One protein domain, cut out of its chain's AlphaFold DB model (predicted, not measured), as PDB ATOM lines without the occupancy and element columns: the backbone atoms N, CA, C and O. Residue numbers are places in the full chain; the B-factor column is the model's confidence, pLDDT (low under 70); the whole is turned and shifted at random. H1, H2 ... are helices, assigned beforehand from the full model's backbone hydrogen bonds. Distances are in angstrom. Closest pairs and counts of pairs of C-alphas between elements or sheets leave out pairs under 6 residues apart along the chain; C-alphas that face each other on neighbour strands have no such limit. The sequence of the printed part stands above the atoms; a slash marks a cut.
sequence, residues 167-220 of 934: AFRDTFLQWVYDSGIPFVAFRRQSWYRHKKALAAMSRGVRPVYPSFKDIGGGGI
ATOM      1  N   ALA A 167     -37.139  -2.794  15.617       90.38
ATOM      2  CA  ALA A 167     -36.993  -1.596  16.439       90.38
ATOM      3  C   ALA A 167     -35.536  -1.106  16.517       90.38
ATOM      4  O   ALA A 167     -35.291   0.096  16.402       90.38
ATOM      5  N   PHE A 168     -34.558  -2.011  16.649       88.12
ATOM      6  CA  PHE A 168     -33.134  -1.667  16.608       88.12
ATOM      7  C   PHE A 168     -32.725  -1.110  15.243       88.12
ATOM      8  O   PHE A 168     -32.058  -0.082  15.186       88.12
ATOM      9  N   ARG A 169     -33.127  -1.752  14.139       90.19
ATOM     10  CA  ARG A 169     -32.801  -1.283  12.786       90.19
ATOM     11  C   ARG A 169     -33.374   0.108  12.541       90.19
ATOM     12  O   ARG A 169     -32.663   0.966  12.029       90.19
ATOM     13  N   ASP A 170     -34.630   0.326  12.904       94.44
ATOM     14  CA  ASP A 170     -35.342   1.559  12.580       94.44
ATOM     15  C   ASP A 170     -34.837   2.726  13.452       94.44
ATOM     16  O   ASP A 170     -34.590   3.812  12.929       94.44
ATOM     17  N   THR A 171     -34.538   2.486  14.739       95.38
ATOM     18  CA  THR A 171     -33.877   3.489  15.606       95.38
ATOM     19  C   THR A 171     -32.415   3.748  15.224       95.38
ATOM     20  O   THR A 171     -31.970   4.894  15.272       95.38
ATOM     21  N   PHE A 172     -31.669   2.727  14.786       92.00
ATOM     22  CA  PHE A 172     -30.307   2.890  14.266       92.00
ATOM     23  C   PHE A 172     -30.286   3.711  12.971       92.00
ATOM     24  O   PHE A 172     -29.480   4.630  12.851       92.00
ATOM     25  N   LEU A 173     -31.175   3.416  12.015       93.06
ATOM     26  CA  LEU A 173     -31.288   4.180  10.770       93.06
ATOM     27  C   LEU A 173     -31.665   5.637  11.049       93.06
ATOM     28  O   LEU A 173     -31.024   6.529  10.502       93.06
ATOM     29  N   GLN A 174     -32.628   5.877  11.947       94.56
ATOM     30  CA  GLN A 174     -32.958   7.232  12.382       94.56
ATOM     31  C   GLN A 174     -31.728   7.955  12.950       94.56
ATOM     32  O   GLN A 174     -31.390   9.028  12.464       94.56
ATOM     33  N   TRP A 175     -30.998   7.356  13.899       94.19
ATOM     34  CA  TRP A 175     -29.785   7.969  14.457       94.19
ATOM     35  C   TRP A 175     -28.716   8.272  13.392       94.19
ATOM     36  O   TRP A 175     -28.058   9.310  13.465       94.19
ATOM     37  N   VAL A 176     -28.558   7.402  12.390       92.12
ATOM     38  CA  VAL A 176     -27.627   7.596  11.267       92.12
ATOM     39  C   VAL A 176     -28.016   8.792  10.394       92.12
ATOM     40  O   VAL A 176     -27.126   9.549  10.000       92.12
ATOM     41  N   TYR A 177     -29.308   8.981  10.117       91.81
ATOM     42  CA  TYR A 177     -29.806  10.125   9.349       91.81
ATOM     43  C   TYR A 177     -29.771  11.423  10.171       91.81
ATOM     44  O   TYR A 177     -29.192  12.405   9.710       91.81
ATOM     45  N   ASP A 178     -30.288  11.404  11.403       92.06
ATOM     46  CA  ASP A 178     -30.330  12.558  12.315       92.06
ATOM     47  C   ASP A 178     -28.915  13.075  12.650       92.06
ATOM     48  O   ASP A 178     -28.705  14.278  12.797       92.06
ATOM     49  N   SER A 179     -27.920  12.178  12.718       89.19
ATOM     50  CA  SER A 179     -26.503  12.521  12.947       89.19
ATOM     51  C   SER A 179     -25.703  12.775  11.657       89.19
ATOM     52  O   SER A 179     -24.492  12.991  11.725       89.19
ATOM     53  N   GLY A 180     -26.332  12.695  10.478       89.31
ATOM     54  CA  GLY A 180     -25.692  12.937   9.179       89.31
ATOM     55  C   GLY A 180     -24.503  12.020   8.853       89.31
ATOM     56  O   GLY A 180     -23.558  12.464   8.200       89.31
ATOM     57  N   ILE A 181     -24.497  10.767   9.326       86.81
ATOM     58  CA  ILE A 181     -23.337   9.863   9.213       86.81
ATOM     59  C   ILE A 181     -23.206   9.336   7.769       86.81
ATOM     60  O   ILE A 181     -24.056   8.556   7.328       86.81
ATOM     61  N   PRO A 182     -22.129   9.667   7.024       84.75
ATOM     62  CA  PRO A 182     -22.020   9.280   5.618       84.75
ATOM     63  C   PRO A 182     -21.919   7.765   5.432       84.75
ATOM     64  O   PRO A 182     -21.102   7.102   6.076       84.75
ATOM     65  N   PHE A 183     -22.688   7.210   4.490       85.94
ATOM     66  CA  PHE A 183     -22.873   5.756   4.341       85.94
ATOM     67  C   PHE A 183     -21.578   4.958   4.102       85.94
ATOM     68  O   PHE A 183     -21.507   3.769   4.421       85.94
ATOM     69  N   VAL A 184     -20.518   5.608   3.601       85.81
ATOM     70  CA  VAL A 184     -19.174   5.022   3.470       85.81
ATOM     71  C   VAL A 184     -18.575   4.579   4.815       85.81
ATOM     72  O   VAL A 184     -17.766   3.653   4.841       85.81
ATOM     73  N   ALA A 185     -18.992   5.165   5.945       84.56
ATOM     74  CA  ALA A 185     -18.565   4.749   7.283       84.56
ATOM     75  C   ALA A 185     -18.867   3.261   7.546       84.56
ATOM     76  O   ALA A 185     -18.010   2.536   8.053       84.56
ATOM     77  N   PHE A 186     -20.027   2.774   7.093       88.75
ATOM     78  CA  PHE A 186     -20.463   1.382   7.260       88.75
ATOM     79  C   PHE A 186     -19.781   0.389   6.301       88.75
ATOM     80  O   PHE A 186     -20.084  -0.804   6.340       88.75
ATOM     81  N   ARG A 187     -18.845   0.861   5.465       89.12
ATOM     82  CA  ARG A 187     -17.934   0.032   4.657       89.12
ATOM     83  C   ARG A 187     -16.494   0.011   5.191       89.12
ATOM     84  O   ARG A 187     -15.669  -0.708   4.642       89.12
ATOM     85  N   ARG A 188     -16.159   0.778   6.239       81.94
ATOM     86  CA  ARG A 188     -14.786   0.845   6.781       81.94
ATOM     87  C   ARG A 188     -14.463  -0.342   7.683       81.94
ATOM     88  O   ARG A 188     -15.324  -0.814   8.427       81.94
ATOM     89  N   GLN A 189     -13.195  -0.752   7.720       83.81
ATOM     90  CA  GLN A 189     -12.753  -1.871   8.556       83.81
ATOM     91  C   GLN A 189     -12.964  -1.620  10.061       83.81
ATOM     92  O   GLN A 189     -13.234  -2.554  10.812       83.81
ATOM     93  N   SER A 190     -12.973  -0.360  10.514       84.06
ATOM     94  CA  SER A 190     -13.384   0.015  11.878       84.06
ATOM     95  C   SER A 190     -14.822  -0.406  12.229       84.06
ATOM     96  O   SER A 190     -15.059  -0.874  13.342       84.06
ATOM     97  N   TRP A 191     -15.772  -0.326  11.292       90.56
ATOM     98  CA  TRP A 191     -17.154  -0.776  11.504       90.56
ATOM     99  C   TRP A 191     -17.258  -2.301  11.591       90.56
ATOM    100  O   TRP A 191     -17.993  -2.831  12.426       90.56
ATOM    101  N   TYR A 192     -16.496  -3.035  10.775       91.06
ATOM    102  CA  TYR A 192     -16.431  -4.496  10.879       91.06
ATOM    103  C   TYR A 192     -15.739  -4.950  12.175       91.06
ATOM    104  O   TYR A 192     -16.260  -5.843  12.842       91.06
ATOM    105  N   ARG A 193     -14.653  -4.280  12.600       89.19
ATOM    106  CA  ARG A 193     -14.014  -4.477  13.918       89.19
ATOM    107  C   ARG A 193     -15.009  -4.237  15.066       89.19
ATOM    108  O   ARG A 193     -15.139  -5.100  15.930       89.19
ATOM    109  N   HIS A 194     -15.771  -3.138  15.039       90.06
ATOM    110  CA  HIS A 194     -16.800  -2.842  16.048       90.06
ATOM    111  C   HIS A 194     -17.902  -3.913  16.096       90.06
ATOM    112  O   HIS A 194     -18.187  -4.446  17.166       90.06
ATOM    113  N   LYS A 195     -18.471  -4.308  14.945       90.06
ATOM    114  CA  LYS A 195     -19.465  -5.398  14.880       90.06
ATOM    115  C   LYS A 195     -18.910  -6.732  15.391       90.06
ATOM    116  O   LYS A 195     -19.629  -7.449  16.081       90.06
ATOM    117  N   LYS A 196     -17.648  -7.066  15.083       91.31
ATOM    118  CA  LYS A 196     -16.987  -8.286  15.584       91.31
ATOM    119  C   LYS A 196     -16.831  -8.245  17.107       91.31
ATOM    120  O   LYS A 196     -17.137  -9.237  17.756       91.31
ATOM    121  N   ALA A 197     -16.431  -7.106  17.676       88.88
ATOM    122  CA  ALA A 197     -16.344  -6.922  19.127       88.88
ATOM    123  C   ALA A 197     -17.722  -7.028  19.810       88.88
ATOM    124  O   ALA A 197     -17.858  -7.739  20.804       88.88
ATOM    125  N   LEU A 198     -18.757  -6.401  19.237       87.75
ATOM    126  CA  LEU A 198     -20.138  -6.479  19.723       87.75
ATOM    127  C   LEU A 198     -20.661  -7.929  19.729       87.75
ATOM    128  O   LEU A 198     -21.236  -8.377  20.717       87.75
ATOM    129  N   ALA A 199     -20.418  -8.678  18.649       85.94
ATOM    130  CA  ALA A 199     -20.824 -10.077  18.513       85.94
ATOM    131  C   ALA A 199     -19.993 -11.060  19.366       85.94
ATOM    132  O   ALA A 199     -20.447 -12.173  19.622       85.94
ATOM    133  N   ALA A 200     -18.793 -10.665  19.804       88.62
ATOM    134  CA  ALA A 200     -17.918 -11.467  20.661       88.62
ATOM    135  C   ALA A 200     -18.228 -11.334  22.166       88.62
ATOM    136  O   ALA A 200     -17.650 -12.065  22.973       88.62
ATOM    137  N   MET A 201     -19.125 -10.426  22.570       85.62
ATOM    138  CA  MET A 201     -19.518 -10.280  23.974       85.62
ATOM    139  C   MET A 201     -20.246 -11.525  24.502       85.62
ATOM    140  O   MET A 201     -21.036 -12.166  23.807       85.62
ATOM    141  N   SER A 202     -20.019 -11.850  25.775       85.44
ATOM    142  CA  SER A 202     -20.679 -12.974  26.442       85.44
ATOM    143  C   SER A 202     -22.204 -12.805  26.468       85.44
ATOM    144  O   SER A 202     -22.714 -11.730  26.781       85.44
ATOM    145  N   ARG A 203     -22.951 -13.884  26.188       76.81
ATOM    146  CA  ARG A 203     -24.425 -13.862  26.180       76.81
ATOM    147  C   ARG A 203     -24.979 -13.308  27.500       76.81
ATOM    148  O   ARG A 203     -24.635 -13.803  28.570       76.81
ATOM    149  N   GLY A 204     -25.857 -12.309  27.405       74.00
ATOM    150  CA  GLY A 204     -26.444 -11.606  28.554       74.00
ATOM    151  C   GLY A 204     -25.715 -10.318  28.964       74.00
ATOM    152  O   GLY A 204     -26.296  -9.513  29.689       74.00
ATOM    153  N   VAL A 205     -24.498 -10.069  28.466       80.50
ATOM    154  CA  VAL A 205     -23.848  -8.754  28.576       80.50
ATOM    155  C   VAL A 205     -24.506  -7.803  27.577       80.50
ATOM    156  O   VAL A 205     -24.567  -8.090  26.382       80.50
ATOM    157  N   ARG A 206     -25.013  -6.664  28.061       79.44
ATOM    158  CA  ARG A 206     -25.511  -5.582  27.200       79.44
ATOM    159  C   ARG A 206     -24.365  -4.624  26.862       79.44
ATOM    160  O   ARG A 206     -23.582  -4.326  27.766       79.44
ATOM    161  N   PRO A 207     -24.271  -4.117  25.619       81.62
ATOM    162  CA  PRO A 207     -23.306  -3.078  25.288       81.62
ATOM    163  C   PRO A 207     -23.579  -1.829  26.128       81.62
ATOM    164  O   PRO A 207     -24.718  -1.369  26.220       81.62
ATOM    165  N   VAL A 208     -22.521  -1.266  26.706       85.12
ATOM    166  CA  VAL A 208     -22.527   0.103  27.223       85.12
ATOM    167  C   VAL A 208     -21.909   0.970  26.136       85.12
ATOM    168  O   VAL A 208     -20.742   0.795  25.793       85.12
ATOM    169  N   TYR A 209     -22.704   1.866  25.559       85.00
ATOM    170  CA  TYR A 209     -22.191   2.863  24.626       85.00
ATOM    171  C   TYR A 209     -21.476   3.970  25.419       85.00
ATOM    172  O   TYR A 209     -22.008   4.383  26.453       85.00
ATOM    173  N   PRO A 210     -20.297   4.447  24.973       86.31
ATOM    174  CA  PRO A 210     -19.608   5.557  25.626       86.31
ATOM    175  C   PRO A 210     -20.486   6.818  25.658       86.31
ATOM    176  O   PRO A 210     -21.255   7.071  24.728       86.31
ATOM    177  N   SER A 211     -20.387   7.610  26.725       87.88
ATOM    178  CA  SER A 211     -21.118   8.872  26.853       87.88
ATOM    179  C   SER A 211     -20.529   9.960  25.951       87.88
ATOM    180  O   SER A 211     -19.412   9.839  25.450       87.88
ATOM    181  N   PHE A 212     -21.236  11.084  25.796       85.00
ATOM    182  CA  PHE A 212     -20.710  12.251  25.077       85.00
ATOM    183  C   PHE A 212     -19.336  12.710  25.608       85.00
ATOM    184  O   PHE A 212     -18.464  13.048  24.813       85.00
ATOM    185  N   LYS A 213     -19.110  12.652  26.931       85.75
ATOM    186  CA  LYS A 213     -17.817  13.008  27.545       85.75
ATOM    187  C   LYS A 213     -16.715  11.981  27.274       85.75
ATOM    188  O   LYS A 213     -15.549  12.353  27.225       85.75
ATOM    189  N   ASP A 214     -17.071  10.719  27.055       84.12
ATOM    190  CA  ASP A 214     -16.109   9.679  26.682       84.12
ATOM    191  C   ASP A 214     -15.753   9.774  25.188       84.12
ATOM    192  O   ASP A 214     -14.604   9.570  24.813       84.12
ATOM    193  N   ILE A 215     -16.723  10.116  24.330       84.06
ATOM    194  CA  ILE A 215     -16.534  10.260  22.875       84.06
ATOM    195  C   ILE A 215     -15.777  11.550  22.525       84.06
ATOM    196  O   ILE A 215     -14.916  11.527  21.651       84.06
ATOM    197  N   GLY A 216     -16.127  12.668  23.170       76.00
ATOM    198  CA  GLY A 216     -15.580  14.003  22.891       76.00
ATOM    199  C   GLY A 216     -14.483  14.479  23.849       76.00
ATOM    200  O   GLY A 216     -13.917  15.541  23.619       76.00
ATOM    201  N   GLY A 217     -14.210  13.730  24.922       81.44
ATOM    202  CA  GLY A 217     -13.217  14.050  25.953       81.44
ATOM    203  C   GLY A 217     -12.207  12.917  26.136       81.44
ATOM    204  O   GLY A 217     -11.647  12.437  25.158       81.44
ATOM    205  N   GLY A 218     -11.995  12.455  27.373       79.00
ATOM    206  CA  GLY A 218     -10.865  11.582  27.745       79.00
ATOM    207  C   GLY A 218     -10.729  10.248  26.990       79.00
ATOM    208  O   GLY A 218      -9.641   9.676  26.938       79.00
ATOM    209  N   GLY A 219     -11.790   9.747  26.347       81.69
ATOM    210  CA  GLY A 219     -11.672   8.595  25.447       81.69
ATOM    211  C   GLY A 219     -10.885   8.903  24.165       81.69
ATOM    212  O   GLY A 219     -10.348   7.979  23.558       81.69
ATOM    213  N   ILE A 220     -10.747  10.174  23.771       82.56
ATOM    214  CA  ILE A 220      -9.868  10.613  22.678       82.56
ATOM    215  C   ILE A 220      -8.405  10.396  23.062       82.56
ATOM    216  O   ILE A 220      -7.679   9.780  22.283       82.56
TER     217      ILE A 220
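This is residues 167 to 220 of the 934 residues of the protein "BED-type domain-containing protein" of Chara braunii (UniProt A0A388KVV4). The chain winds as an open, loose loop of four separate helices round a nearly empty middle: H1, then short H2 and longer H3 on another side, then a long bare stretch that turns near residue 204 and folds back to small H4. No helix touches another. The printed part has 54 residues with four named helices, H1 to H4 in order, and no named strand; the class is all helix. It is loose, with a radius of gyration of the C-alphas of 12.9 A and spans of 31 by 28 by 24 A.

H1, residues 167 to 178, is the longest helix, 16.2 A from C-alpha 167 at (-36.993, -1.596, 16.439) to C-alpha 178. H3, residues 189 to 199, measures 15.2 A. H2 is residues 183 to 187. H4, residues 212 to 216, ends at C-alpha 216 at (-15.580, 14.003, 22.891).

H1 is apart from H2, H3 and H4. H2 and H3 are close but not clearly touching; their closest C-alphas, of Ala 185 and Trp 191, are 7.1 A apart. H4 is apart from H2 and H3. In H1, H3 and H4 every O i to N i+4 pair is within hydrogen-bond range; H2 has 0 of 1, but 2 of 2 O i to N i+3 pairs.

The farthest C-alphas, of Gly 180 and Arg 203, are 31.8 A apart. The link from H3 to H4 is long, 12 residues; the others are tight. The printed part has no cut, and no printed residue is under 70 in pLDDT.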